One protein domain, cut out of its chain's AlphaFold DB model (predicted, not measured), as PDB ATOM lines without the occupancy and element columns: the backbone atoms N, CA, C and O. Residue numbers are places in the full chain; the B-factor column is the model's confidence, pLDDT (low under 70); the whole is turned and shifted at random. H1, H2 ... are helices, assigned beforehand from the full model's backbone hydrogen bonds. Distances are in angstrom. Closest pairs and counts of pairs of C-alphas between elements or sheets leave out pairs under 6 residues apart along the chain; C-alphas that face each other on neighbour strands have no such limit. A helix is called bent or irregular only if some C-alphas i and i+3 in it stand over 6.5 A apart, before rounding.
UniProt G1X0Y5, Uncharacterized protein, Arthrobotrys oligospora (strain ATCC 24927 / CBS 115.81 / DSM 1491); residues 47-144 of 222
ATOM      1  N   PHE A  47     291.798 306.263 195.184       68.06
ATOM      2  CA  PHE A  47     290.782 305.336 195.699       68.06
ATOM      3  C   PHE A  47     289.492 305.353 194.857       68.06
ATOM      4  O   PHE A  47     288.847 304.326 194.612       68.06
ATOM      5  N   GLN A  48     289.116 306.538 194.364       70.19
ATOM      6  CA  GLN A  48     287.997 306.674 193.434       70.19
ATOM      7  C   GLN A  48     288.245 305.886 192.145       70.19
ATOM      8  O   GLN A  48     287.309 305.279 191.625       70.19
ATOM      9  N   SER A  49     289.494 305.836 191.674       77.12
ATOM     10  CA  SER A  49     289.892 305.038 190.514       77.12
ATOM     11  C   SER A  49     289.722 303.543 190.776       77.12
ATOM     12  O   SER A  49     289.123 302.852 189.960       77.12
ATOM     13  N   THR A  50     290.144 303.036 191.935       79.81
ATOM     14  CA  THR A  50     290.000 301.607 192.262       79.81
ATOM     15  C   THR A  50     288.535 301.182 192.389       79.81
ATOM     16  O   THR A  50     288.110 300.181 191.814       79.81
ATOM     17  N   THR A  51     287.707 301.987 193.061       83.69
ATOM     18  CA  THR A  51     286.256 301.725 193.123       83.69
ATOM     19  C   THR A  51     285.558 301.940 191.780       83.69
ATOM     20  O   THR A  51     284.480 301.388 191.553       83.69
ATOM     21  N   TYR A  52     286.113 302.759 190.880       85.94
ATOM     22  CA  TYR A  52     285.639 302.869 189.500       85.94
ATOM     23  C   TYR A  52     285.908 301.576 188.728       85.94
ATOM     24  O   TYR A  52     284.969 301.045 188.141       85.94
ATOM     25  N   VAL A  53     287.129 301.036 188.811       88.69
ATOM     26  CA  VAL A  53     287.499 299.748 188.198       88.69
ATOM     27  C   VAL A  53     286.568 298.640 188.681       88.69
ATOM     28  O   VAL A  53     285.941 297.973 187.864       88.69
ATOM     29  N   LEU A  54     286.376 298.510 189.998       90.69
ATOM     30  CA  LEU A  54     285.481 297.494 190.553       90.69
ATOM     31  C   LEU A  54     284.035 297.636 190.041       90.69
ATOM     32  O   LEU A  54     283.393 296.647 189.695       90.69
ATOM     33  N   ARG A  55     283.514 298.867 189.951       90.44
ATOM     34  CA  ARG A  55     282.168 299.124 189.404       90.44
ATOM     35  C   ARG A  55     282.066 298.796 187.918       90.44
ATOM     36  O   ARG A  55     280.998 298.375 187.472       90.44
ATOM     37  N   ASP A  56     283.123 299.030 187.150       90.44
ATOM     38  CA  ASP A  56     283.143 298.741 185.718       90.44
ATOM     39  C   ASP A  56     283.158 297.230 185.468       90.44
ATOM     40  O   ASP A  56     282.303 296.731 184.739       90.44
ATOM     41  N   LEU A  57     283.989 296.490 186.209       92.12
ATOM     42  CA  LEU A  57     283.993 295.022 186.215       92.12
ATOM     43  C   LEU A  57     282.620 294.453 186.592       92.12
ATOM     44  O   LEU A  57     282.074 293.615 185.877       92.12
ATOM     45  N   CYS A  58     282.000 294.978 187.656       91.38
ATOM     46  CA  CYS A  58     280.636 294.607 188.043       91.38
ATOM     47  C   CYS A  58     279.612 294.918 186.941       91.38
ATOM     48  O   CYS A  58     278.651 294.178 186.763       91.38
ATOM     49  N   THR A  59     279.792 296.012 186.195       90.19
ATOM     50  CA  THR A  59     278.904 296.363 185.077       90.19
ATOM     51  C   THR A  59     279.047 295.361 183.934       90.19
ATOM     52  O   THR A  59     278.039 294.977 183.343       90.19
ATOM     53  N   THR A  60     280.272 294.940 183.617       89.69
ATOM     54  CA  THR A  60     280.542 293.930 182.584       89.69
ATOM     55  C   THR A  60     279.953 292.577 182.970       89.69
ATOM     56  O   THR A  60     279.163 292.030 182.200       89.69
ATOM     57  N   ALA A  61     280.220 292.108 184.192       89.44
ATOM     58  CA  ALA A  61     279.657 290.861 184.710       89.44
ATOM     59  C   ALA A  61     278.117 290.879 184.708       89.44
ATOM     60  O   ALA A  61     277.477 289.942 184.232       89.44
ATOM     61  N   LEU A  62     277.501 291.984 185.153       88.44
ATOM     62  CA  LEU A  62     276.043 292.126 185.147       88.44
ATOM     63  C   LEU A  62     275.446 292.083 183.744       88.44
ATOM     64  O   LEU A  62     274.379 291.509 183.584       88.44
ATOM     65  N   LYS A  63     276.095 292.662 182.727       85.94
ATOM     66  CA  LYS A  63     275.595 292.591 181.342       85.94
ATOM     67  C   LYS A  63     275.612 291.168 180.791       85.94
ATOM     68  O   LYS A  63     274.718 290.812 180.034       85.94
ATOM     69  N   GLN A  64     276.623 290.380 181.150       83.44
ATOM     70  CA  GLN A  64     276.747 288.992 180.703       83.44
ATOM     71  C   GLN A  64     275.747 288.069 181.410       83.44
ATOM     72  O   GLN A  64     275.267 287.116 180.808       83.44
ATOM     73  N   GLN A  65     275.410 288.367 182.670       80.88
ATOM     74  CA  GLN A  65     274.577 287.503 183.510       80.88
ATOM     75  C   GLN A  65     273.198 288.097 183.852       80.88
ATOM     76  O   GLN A  65     272.505 287.592 184.734       80.88
ATOM     77  N   GLN A  66     272.765 289.163 183.166       73.88
ATOM     78  CA  GLN A  66     271.545 289.907 183.517       73.88
ATOM     79  C   GLN A  66     270.284 289.032 183.514       73.88
ATOM     80  O   GLN A  66     269.376 289.257 184.309       73.88
ATOM     81  N   CYS A  67     270.237 288.029 182.635       71.12
ATOM     82  CA  CYS A  67     269.124 287.091 182.500       71.12
ATOM     83  C   CYS A  67     268.980 286.112 183.676       71.12
ATOM     84  O   CYS A  67     267.907 285.538 183.837       71.12
ATOM     85  N   PHE A  68     270.016 285.939 184.501       75.44
ATOM     86  CA  PHE A  68     270.003 285.037 185.659       75.44
ATOM     87  C   PHE A  68     269.631 285.742 186.969       75.44
ATOM     88  O   PHE A  68     269.584 285.111 188.023       75.44
ATOM     89  N   LEU A  69     269.387 287.057 186.924       77.94
ATOM     90  CA  LEU A  69     268.958 287.821 188.090       77.94
ATOM     91  C   LEU A  69     267.474 287.590 188.353       77.94
ATOM     92  O   LEU A  69     266.642 287.795 187.468       77.94
ATOM     93  N   GLU A  70     267.133 287.251 189.594       72.69
ATOM     94  CA  GLU A  70     265.736 287.058 189.967       72.69
ATOM     95  C   GLU A  70     264.978 288.399 189.897       72.69
ATOM     96  O   GLU A  70     265.393 289.385 190.533       72.69
ATOM     97  N   PRO A  71     263.878 288.476 189.123       67.56
ATOM     98  CA  PRO A  71     263.063 289.678 189.036       67.56
ATOM     99  C   PRO A  71     262.358 289.944 190.373       67.56
ATOM    100  O   PRO A  71     261.883 289.032 191.037       67.56
ATOM    101  N   GLY A  72     262.266 291.217 190.770       63.91
ATOM    102  CA  GLY A  72     261.518 291.637 191.966       63.91
ATOM    103  C   GLY A  72     262.345 291.851 193.241       63.91
ATOM    104  O   GLY A  72     261.834 292.444 194.190       63.91
ATOM    105  N   PHE A  73     263.631 291.485 193.266       63.16
ATOM    106  CA  PHE A  73     264.495 291.794 194.412       63.16
ATOM    107  C   PHE A  73     265.165 293.170 194.290       63.16
ATOM    108  O   PHE A  73     265.913 293.461 193.349       63.16
ATOM    109  N   ASN A  74     264.928 294.010 195.303       63.72
ATOM    110  CA  ASN A  74     265.471 295.370 195.399       63.72
ATOM    111  C   ASN A  74     266.943 295.418 195.847       63.72
ATOM    112  O   ASN A  74     267.600 296.442 195.669       63.72
ATOM    113  N   SER A  75     267.468 294.331 196.423       69.25
ATOM    114  CA  SER A  75     268.848 294.240 196.909       69.25
ATOM    115  C   SER A  75     269.483 292.913 196.509       69.25
ATOM    116  O   SER A  75     268.834 291.871 196.574       69.25
ATOM    117  N   PHE A  76     270.767 292.958 196.149       74.50
ATOM    118  CA  PHE A  76     271.567 291.768 195.851       74.50
ATOM    119  C   PHE A  76     271.742 290.849 197.060       74.50
ATOM    120  O   PHE A  76     271.950 289.664 196.869       74.50
ATOM    121  N   ARG A  77     271.574 291.357 198.286       71.81
ATOM    122  CA  ARG A  77     271.583 290.539 199.511       71.81
ATOM    123  C   ARG A  77     270.500 289.452 199.523       71.81
ATOM    124  O   ARG A  77     270.648 288.451 200.208       71.81
ATOM    125  N   TYR A  78     269.404 289.669 198.798       75.00
ATOM    126  CA  TYR A  78     268.282 288.732 198.724       75.00
ATOM    127  C   TYR A  78     268.298 287.877 197.453       75.00
ATOM    128  O   TYR A  78     267.354 287.134 197.225       75.00
ATOM    129  N   GLN A  79     269.330 288.009 196.613       78.12
ATOM    130  CA  GLN A  79     269.511 287.133 195.458       78.12
ATOM    131  C   GLN A  79     270.034 285.772 195.916       78.12
ATOM    132  O   GLN A  79     270.698 285.665 196.948       78.12
ATOM    133  N   ASN A  80     269.767 284.743 195.116       81.94
ATOM    134  CA  ASN A  80     270.302 283.410 195.342       81.94
ATOM    135  C   ASN A  80     271.835 283.449 195.485       81.94
ATOM    136  O   ASN A  80     272.527 284.057 194.663       81.94
ATOM    137  N   THR A  81     272.361 282.779 196.515       80.25
ATOM    138  CA  THR A  81     273.799 282.678 196.794       80.25
ATOM    139  C   THR A  81     274.591 282.231 195.567       80.25
ATOM    140  O   THR A  81     275.603 282.851 195.256       80.25
ATOM    141  N   MET A  82     274.092 281.254 194.798       83.19
ATOM    142  CA  MET A  82     274.763 280.812 193.569       83.19
ATOM    143  C   MET A  82     274.862 281.922 192.520       83.19
ATOM    144  O   MET A  82     275.879 282.045 191.844       83.19
ATOM    145  N   THR A  83     273.837 282.768 192.386       84.19
ATOM    146  CA  THR A  83     273.875 283.914 191.466       84.19
ATOM    147  C   THR A  83     274.921 284.936 191.912       84.19
ATOM    148  O   THR A  83     275.658 285.468 191.083       84.19
ATOM    149  N   ILE A  84     275.021 285.196 193.217       83.44
ATOM    150  CA  ILE A  84     276.018 286.119 193.781       83.44
ATOM    151  C   ILE A  84     277.438 285.576 193.571       83.44
ATOM    152  O   ILE A  84     278.308 286.324 193.128       83.44
ATOM    153  N   GLU A  85     277.665 284.289 193.832       84.94
ATOM    154  CA  GLU A  85     278.955 283.619 193.623       84.94
ATOM    155  C   GLU A  85     279.358 283.601 192.144       84.94
ATOM    156  O   GLU A  85     280.497 283.924 191.809       84.94
ATOM    157  N   ASN A  86     278.424 283.310 191.236       87.75
ATOM    158  CA  ASN A  86     278.682 283.334 189.794       87.75
ATOM    159  C   ASN A  86     279.048 284.735 189.290       87.75
ATOM    160  O   ASN A  86     279.960 284.877 188.469       87.75
ATOM    161  N   LEU A  87     278.384 285.775 189.801       89.50
ATOM    162  CA  LEU A  87     278.739 287.161 189.496       89.50
ATOM    163  C   LEU A  87     280.114 287.524 190.061       89.50
ATOM    164  O   LEU A  87     280.878 288.225 189.398       89.50
ATOM    165  N   TYR A  88     280.435 287.060 191.269       89.69
ATOM    166  CA  TYR A  88     281.729 287.311 191.899       89.69
ATOM    167  C   TYR A  88     282.863 286.660 191.103       89.69
ATOM    168  O   TYR A  88     283.821 287.336 190.728       89.69
ATOM    169  N   ASN A  89     282.701 285.386 190.743       89.81
ATOM    170  CA  ASN A  89     283.646 284.657 189.903       89.81
ATOM    171  C   ASN A  89     283.828 285.331 188.540       89.81
ATOM    172  O   ASN A  89     284.960 285.485 188.085       89.81
ATOM    173  N   GLN A  90     282.747 285.814 187.918       91.06
ATOM    174  CA  GLN A  90     282.859 286.564 186.669       91.06
ATOM    175  C   GLN A  90     283.656 287.856 186.851       91.06
ATOM    176  O   GLN A  90     284.510 288.165 186.027       91.06
ATOM    177  N   VAL A  91     283.439 288.599 187.939       92.25
ATOM    178  CA  VAL A  91     284.236 289.798 188.237       92.25
ATOM    179  C   VAL A  91     285.721 289.467 188.398       92.25
ATOM    180  O   VAL A  91     286.552 290.231 187.910       92.25
ATOM    181  N   LEU A  92     286.068 288.341 189.029       91.88
ATOM    182  CA  LEU A  92     287.461 287.898 189.151       91.88
ATOM    183  C   LEU A  92     288.072 287.525 187.792       91.88
ATOM    184  O   LEU A  92     289.205 287.914 187.512       91.88
ATOM    185  N   ILE A  93     287.320 286.837 186.929       91.69
ATOM    186  CA  ILE A  93     287.757 286.507 185.564       91.69
ATOM    187  C   ILE A  93     288.008 287.786 184.757       91.69
ATOM    188  O   ILE A  93     289.067 287.938 184.151       91.69
ATOM    189  N   GLU A  94     287.072 288.738 184.789       90.88
ATOM    190  CA  GLU A  94     287.195 290.025 184.092       90.88
ATOM    191  C   GLU A  94     288.349 290.874 184.648       90.88
ATOM    192  O   GLU A  94     289.025 291.587 183.904       90.88
ATOM    193  N   LEU A  95     288.605 290.801 185.959       92.06
ATOM    194  CA  LEU A  95     289.747 291.470 186.580       92.06
ATOM    195  C   LEU A  95     291.063 290.913 186.031       92.06
ATOM    196  O   LEU A  95     291.961 291.690 185.695       92.06
ATOM    197  N   GLU A  96     291.158 289.591 185.910       90.44
ATOM    198  CA  GLU A  96     292.357 288.899 185.439       90.44
ATOM    199  C   GLU A  96     292.588 289.109 183.939       90.44
ATOM    200  O   GLU A  96     293.708 289.402 183.517       90.44
ATOM    201  N   GLN A  97     291.527 289.053 183.132       89.00
ATOM    202  CA  GLN A  97     291.593 289.220 181.675       89.00
ATOM    203  C   GLN A  97     291.666 290.689 181.232       89.00
ATOM    204  O   GLN A  97     292.113 290.984 180.124       89.00
ATOM    205  N   GLY A  98     291.250 291.627 182.086       85.38
ATOM    206  CA  GLY A  98     291.219 293.049 181.763       85.38
ATOM    207  C   GLY A  98     292.602 293.675 181.542       85.38
ATOM    208  O   GLY A  98     293.623 293.212 182.056       85.38
ATOM    209  N   LEU A  99     292.622 294.811 180.837       86.31
ATOM    210  CA  LEU A  99     293.826 295.600 180.513       86.31
ATOM    211  C   LEU A  99     294.361 296.442 181.692       86.31
ATOM    212  O   LEU A  99     295.147 297.371 181.507       86.31
ATOM    213  N   TRP A 100     293.914 296.158 182.915       84.94
ATOM    214  CA  TRP A 100     294.336 296.881 184.111       84.94
ATOM    215  C   TRP A 100     295.791 296.561 184.466       84.94
ATOM    216  O   TRP A 100     296.275 295.457 184.222       84.94
ATOM    217  N   SER A 101     296.496 297.516 185.079       86.62
ATOM    218  CA  SER A 101     297.871 297.270 185.522       86.62
ATOM    219  C   SER A 101     297.918 296.158 186.582       86.62
ATOM    220  O   SER A 101     296.983 296.051 187.384       86.62
ATOM    221  N   PRO A 102     299.006 295.364 186.659       86.19
ATOM    222  CA  PRO A 102     299.157 294.325 187.685       86.19
ATOM    223  C   PRO A 102     298.950 294.859 189.109       86.19
ATOM    224  O   PRO A 102     298.306 294.220 189.938       86.19
ATOM    225  N   THR A 103     299.417 296.083 189.376       83.00
ATOM    226  CA  THR A 103     299.204 296.777 190.651       83.00
ATOM    227  C   THR A 103     297.723 297.022 190.929       83.00
ATOM    228  O   THR A 103     297.258 296.739 192.028       83.00
ATOM    229  N   MET A 104     296.957 297.505 189.942       84.44
ATOM    230  CA  MET A 104     295.518 297.731 190.108       84.44
ATOM    231  C   MET A 104     294.770 296.416 190.343       84.44
ATOM    232  O   MET A 104     293.913 296.365 191.224       84.44
ATOM    233  N   LYS A 105     295.125 295.349 189.612       87.81
ATOM    234  CA  LYS A 105     294.545 294.010 189.808       87.81
ATOM    235  C   LYS A 105     294.763 293.506 191.232       87.81
ATOM    236  O   LYS A 105     293.798 293.160 191.906       87.81
ATOM    237  N   SER A 106     296.008 293.569 191.715       85.00
ATOM    238  CA  SER A 106     296.372 293.202 193.091       85.00
ATOM    239  C   SER A 106     295.568 293.995 194.121       85.00
ATOM    240  O   SER A 106     294.991 293.396 195.019       85.00
ATOM    241  N   ILE A 107     295.466 295.320 193.974       83.94
ATOM    242  CA  ILE A 107     294.732 296.156 194.937       83.94
ATOM    243  C   ILE A 107     293.242 295.795 194.956       83.94
ATOM    244  O   ILE A 107     292.666 295.661 196.031       83.94
ATOM    245  N   VAL A 108     292.602 295.646 193.790       87.75
ATOM    246  CA  VAL A 108     291.174 295.290 193.720       87.75
ATOM    247  C   VAL A 108     290.931 293.922 194.353       87.75
ATOM    248  O   VAL A 108     289.994 293.784 195.139       87.75
ATOM    249  N   TYR A 109     291.785 292.939 194.057       87.56
ATOM    250  CA  TYR A 109     291.700 291.606 194.649       87.56
ATOM    251  C   TYR A 109     291.826 291.654 196.176       87.56
ATOM    252  O   TYR A 109     290.973 291.127 196.890       87.56
ATOM    253  N   ASP A 110     292.838 292.358 196.681       81.81
ATOM    254  CA  ASP A 110     293.049 292.501 198.117       81.81
ATOM    255  C   ASP A 110     291.868 293.215 198.778       81.81
ATOM    256  O   ASP A 110     291.472 292.847 199.881       81.81
ATOM    257  N   MET A 111     291.296 294.244 198.137       82.81
ATOM    258  CA  MET A 111     290.146 294.978 198.678       82.81
ATOM    259  C   MET A 111     288.924 294.080 198.804       82.81
ATOM    260  O   MET A 111     288.272 294.108 199.844       82.81
ATOM    261  N   LEU A 112     288.632 293.282 197.775       85.88
ATOM    262  CA  LEU A 112     287.540 292.312 197.814       85.88
ATOM    263  C   LEU A 112     287.755 291.314 198.953       85.88
ATOM    264  O   LEU A 112     286.884 291.185 199.813       85.88
ATOM    265  N   LYS A 113     288.953 290.730 199.033       81.62
ATOM    266  CA  LYS A 113     289.313 289.731 200.042       81.62
ATOM    267  C   LYS A 113     289.335 290.273 201.471       81.62
ATOM    268  O   LYS A 113     288.920 289.588 202.392       81.62
ATOM    269  N   ALA A 114     289.796 291.504 201.682       76.12
ATOM    270  CA  ALA A 114     289.787 292.143 203.001       76.12
ATOM    271  C   ALA A 114     288.371 292.479 203.477       76.12
ATOM    272  O   ALA A 114     288.133 292.637 204.673       76.12
ATOM    273  N   THR A 115     287.446 292.639 202.533       76.62
ATOM    274  CA  THR A 115     286.041 292.866 202.850       76.62
ATOM    275  C   THR A 115     285.227 291.591 202.943       76.62
ATOM    276  O   THR A 115     284.119 291.718 203.438       76.62
ATOM    277  N   GLU A 116     285.789 290.447 202.528       74.62
ATOM    278  CA  GLU A 116     285.276 289.081 202.657       74.62
ATOM    279  C   GLU A 116     285.575 288.538 204.064       74.62
ATOM    280  O   GLU A 116     286.729 288.323 204.433       74.62
ATOM    281  N   PHE A 117     284.544 288.313 204.875       58.53
ATOM    282  CA  PHE A 117     284.675 287.523 206.102       58.53
ATOM    283  C   PHE A 117     284.212 286.081 205.844       58.53
ATOM    284  O   PHE A 117     283.206 285.852 205.176       58.53
ATOM    285  N   PRO A 118     284.942 285.077 206.352       54.38
ATOM    286  CA  PRO A 118     284.536 283.690 206.199       54.38
ATOM    287  C   PRO A 118     283.320 283.389 207.088       54.38
ATOM    288  O   PRO A 118     283.427 283.424 208.316       54.38
ATOM    289  N   GLY A 119     282.185 283.040 206.471       53.47
ATOM    290  CA  GLY A 119     281.039 282.433 207.159       53.47
ATOM    291  C   GLY A 119     279.660 283.050 206.897       53.47
ATOM    292  O   GLY A 119     278.671 282.375 207.185       53.47
ATOM    293  N   HIS A 120     279.543 284.260 206.332       56.16
ATOM    294  CA  HIS A 120     278.246 284.838 205.952       56.16
ATOM    295  C   HIS A 120     278.234 285.441 204.539       56.16
ATOM    296  O   HIS A 120     279.142 286.139 204.118       56.16
ATOM    297  N   VAL A 121     277.126 285.257 203.813       53.09
ATOM    298  CA  VAL A 121     276.889 285.877 202.487       53.09
ATOM    299  C   VAL A 121     276.855 287.414 202.569       53.09
ATOM    300  O   VAL A 121     277.169 288.111 201.603       53.09
ATOM    301  N   ASP A 122     276.527 287.957 203.744       55.84
ATOM    302  CA  ASP A 122     276.594 289.393 204.053       55.84
ATOM    303  C   ASP A 122     278.023 289.937 204.109       55.84
ATOM    304  O   ASP A 122     278.236 291.152 204.086       55.84
ATOM    305  N   ASP A 123     279.001 289.040 204.135       67.75
ATOM    306  CA  ASP A 123     280.394 289.385 204.292       67.75
ATOM    307  C   ASP A 123     281.056 289.766 202.969       67.75
ATOM    308  O   ASP A 123     282.238 290.012 202.957       67.75
ATOM    309  N   MET A 124     280.337 289.891 201.849       79.44
ATOM    310  CA  MET A 124     280.876 290.449 200.593       79.44
ATOM    311  C   MET A 124     280.376 291.877 200.347       79.44
ATOM    312  O   MET A 124     280.021 292.265 199.228       79.44
ATOM    313  N   TRP A 125     280.289 292.677 201.407       82.12
ATOM    314  CA  TRP A 125     279.574 293.953 201.382       82.12
ATOM    315  C   TRP A 125     280.095 294.931 200.313       82.12
ATOM    316  O   TRP A 125     279.301 295.639 199.690       82.12
ATOM    317  N   LEU A 126     281.411 294.968 200.064       86.06
ATOM    318  CA  LEU A 126     282.014 295.868 199.076       86.06
ATOM    319  C   LEU A 126     281.623 295.473 197.651       86.06
ATOM    320  O   LEU A 126     281.257 296.328 196.840       86.06
ATOM    321  N   PHE A 127     281.655 294.174 197.368       89.12
ATOM    322  CA  PHE A 127     281.198 293.616 196.105       89.12
ATOM    323  C   PHE A 127     279.703 293.882 195.891       89.12
ATOM    324  O   PHE A 127     279.314 294.436 194.861       89.12
ATOM    325  N   GLN A 128     278.863 293.602 196.892       87.00
ATOM    326  CA  GLN A 128     277.420 293.863 196.824       87.00
ATOM    327  C   GLN A 128     277.100 295.355 196.636       87.00
ATOM    328  O   GLN A 128     276.192 295.721 195.877       87.00
ATOM    329  N   TRP A 129     277.858 296.241 197.288       87.56
ATOM    330  CA  TRP A 129     277.767 297.683 197.070       87.56
ATOM    331  C   TRP A 129     278.122 298.054 195.624       87.56
ATOM    332  O   TRP A 129     277.379 298.808 194.984       87.56
ATOM    333  N   ALA A 130     279.217 297.511 195.088       89.75
ATOM    334  CA  ALA A 130     279.667 297.796 193.728       89.75
ATOM    335  C   ALA A 130     278.661 297.299 192.676       89.75
ATOM    336  O   ALA A 130     278.300 298.067 191.777       89.75
ATOM    337  N   LEU A 131     278.125 296.086 192.845       88.94
ATOM    338  CA  LEU A 131     277.034 295.538 192.033       88.94
ATOM    339  C   LEU A 131     275.789 296.427 192.071       88.94
ATOM    340  O   LEU A 131     275.222 296.755 191.029       88.94
ATOM    341  N   SER A 132     275.389 296.888 193.259       86.06
ATOM    342  CA  SER A 132     274.240 297.790 193.422       86.06
ATOM    343  C   SER A 132     274.423 299.093 192.639       86.06
ATOM    344  O   SER A 132     273.490 299.575 191.991       86.06
ATOM    345  N   LYS A 133     275.636 299.658 192.642       87.25
ATOM    346  CA  LYS A 133     275.959 300.859 191.855       87.25
ATOM    347  C   LYS A 133     276.003 300.587 190.353       87.25
ATOM    348  O   LYS A 133     275.538 301.431 189.583       87.25
ATOM    349  N   ALA A 134     276.520 299.437 189.937       88.31
ATOM    350  CA  ALA A 134     276.543 299.025 188.538       88.31
ATOM    351  C   ALA A 134     275.122 298.801 187.984       88.31
ATOM    352  O   ALA A 134     274.784 299.359 186.940       88.31
ATOM    353  N   LYS A 135     274.248 298.112 188.731       85.75
ATOM    354  CA  LYS A 135     272.829 297.933 188.378       85.75
ATOM    355  C   LYS A 135     272.100 299.270 188.249       85.75
ATOM    356  O   LYS A 135     271.487 299.528 187.222       85.75
ATOM    357  N   GLN A 136     272.266 300.184 189.212       83.94
ATOM    358  CA  GLN A 136     271.695 301.539 189.117       83.94
ATOM    359  C   GLN A 136     272.143 302.288 187.849       83.94
ATOM    360  O   GLN A 136     271.363 303.048 187.272       83.94
ATOM    361  N   LYS A 137     273.397 302.104 187.415       82.31
ATOM    362  CA  LYS A 137     273.931 302.702 186.181       82.31
ATOM    363  C   LYS A 137     273.298 302.080 184.930       82.31
ATOM    364  O   LYS A 137     273.033 302.821 183.985       82.31
ATOM    365  N   LEU A 138     273.053 300.768 184.925       81.44
ATOM    366  CA  LEU A 138     272.360 300.060 183.841       81.44
ATOM    367  C   LEU A 138     270.883 300.479 183.763       81.44
ATOM    368  O   LEU A 138     270.463 301.007 182.736       81.44
ATOM    369  N   ASP A 139     270.152 300.426 184.879       79.62
ATOM    370  CA  ASP A 139     268.727 300.789 184.944       79.62
ATOM    371  C   ASP A 139     268.463 302.239 184.494       79.62
ATOM    372  O   ASP A 139     267.451 302.545 183.859       79.62
ATOM    373  N   ARG A 140     269.371 303.173 184.820       76.81
ATOM    374  CA  ARG A 140     269.275 304.576 184.375       76.81
ATOM    375  C   ARG A 140     269.471 304.725 182.867       76.81
ATOM    376  O   ARG A 140     268.829 305.588 182.270       76.81
ATOM    377  N   ARG A 141     270.338 303.915 182.255       65.75
ATOM    378  CA  ARG A 141     270.553 303.930 180.799       65.75
ATOM    379  C   ARG A 141     269.336 303.399 180.051       65.75
ATOM    380  O   ARG A 141     268.993 303.965 179.019       65.75
ATOM    381  N   ASP A 142     268.656 302.398 180.598       60.75
ATOM    382  CA  ASP A 142     267.459 301.829 179.971       60.75
ATOM    383  C   ASP A 142     266.249 302.766 180.094       60.75
ATOM    384  O   ASP A 142     265.477 302.925 179.149       60.75
ATOM    385  N   LYS A 143     266.128 303.495 181.212       59.78
ATOM    386  CA  LYS A 143     265.088 304.528 181.381       59.78
ATOM    387  C   LYS A 143     265.280 305.742 180.467       59.78
ATOM    388  O   LYS A 143     264.288 306.318 180.040       59.78
ATOM    389  N   GLY A 144     266.523 306.105 180.140       56.38
ATOM    390  CA  GLY A 144     266.829 307.173 179.179       56.38
ATOM    391  C   GLY A 144     266.568 306.801 177.713       56.38
ATOM    392  O   GLY A 144     266.600 307.676 176.857       56.38
TER     393      GLY A 144
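What this domain is: This is residues 47 to 144 of the 222 residues of an uncharacterized protein of Arthrobotrys oligospora (strain ATCC 24927 / CBS 115.81 / DSM 1491) (UniProt G1X0Y5). Helices H1, H3 and H4 make a triangle: H3 and H4 meet near their ends as a V, and H1 runs across its two arms, crossing H4 and meeting H3 with its early residues. H2 packs on H1 and covers one face of this triangle, while residues 139 to 144, of which 139 to 143 belong to H4, stick out past the crossing. The printed part has 98 residues, with four named helices in the order H1, H2, H3, H4 and no named strand; the class is all helix, with mostly crossed packing. It is compact, with a radius of gyration of the C-alphas of 13.1 A and spans of 38 by 36 by 21 A.

Where its parts are: H1, residues 47 to 68, is 30.7 A long and begins at C-alpha 47 (290.782, 305.336, 195.699). It has a kink of 45 degrees near residue 62 and is irregular: C-alphas 64 and 67 are 8.1 A apart. H2, residues 81 to 97, spans 24.2 A; H3, residues 102 to 115, spans 20.1 A. H4, residues 125 to 143, spans 26.9 A and ends at C-alpha 143 (265.088, 304.528, 181.381).

How they stand to each other: H1 touches H2 at a steep tilt of 56 degrees, opposite ways; the closest C-alphas, of Leu 57 and Val 91, are 5.6 A apart. With residues 50 to 54 alone H1 touches H3, about perpendicular at 75 degrees, closest at the C-alphas of Thr 50 and Val 108, 6.6 A. H4, with residues 130 to 138 alone, touches H1 at a steep tilt of 66 degrees, the same way; the C-alphas of Thr 59 and Ala 134 come closest, at 5.0 A. H2 and H3 form a helical hairpin and only just touch, with 3 pairs of C-alphas within 8 A, the closest being Leu 95 and Lys 105 at 6.3 A. H3 and H4 touch at the C-alphas of Thr 115 and Leu 126, 6.3 A apart. Every O i to N i+4 pair is within hydrogen-bond range in H2, H3 and H4; in H1, 16 of 18 are.

The domain as a whole: The C-alphas of Gly 119 and Gly 144, 40.0 A apart, are the two farthest apart. The printed part has no cut. The link from H1 to H2, residues 69 to 80, is long. Mean pLDDT of the printed part is 80.3; residue 47 and residues 71 to 75, 117 to 123 and 141 to 144 are under 70.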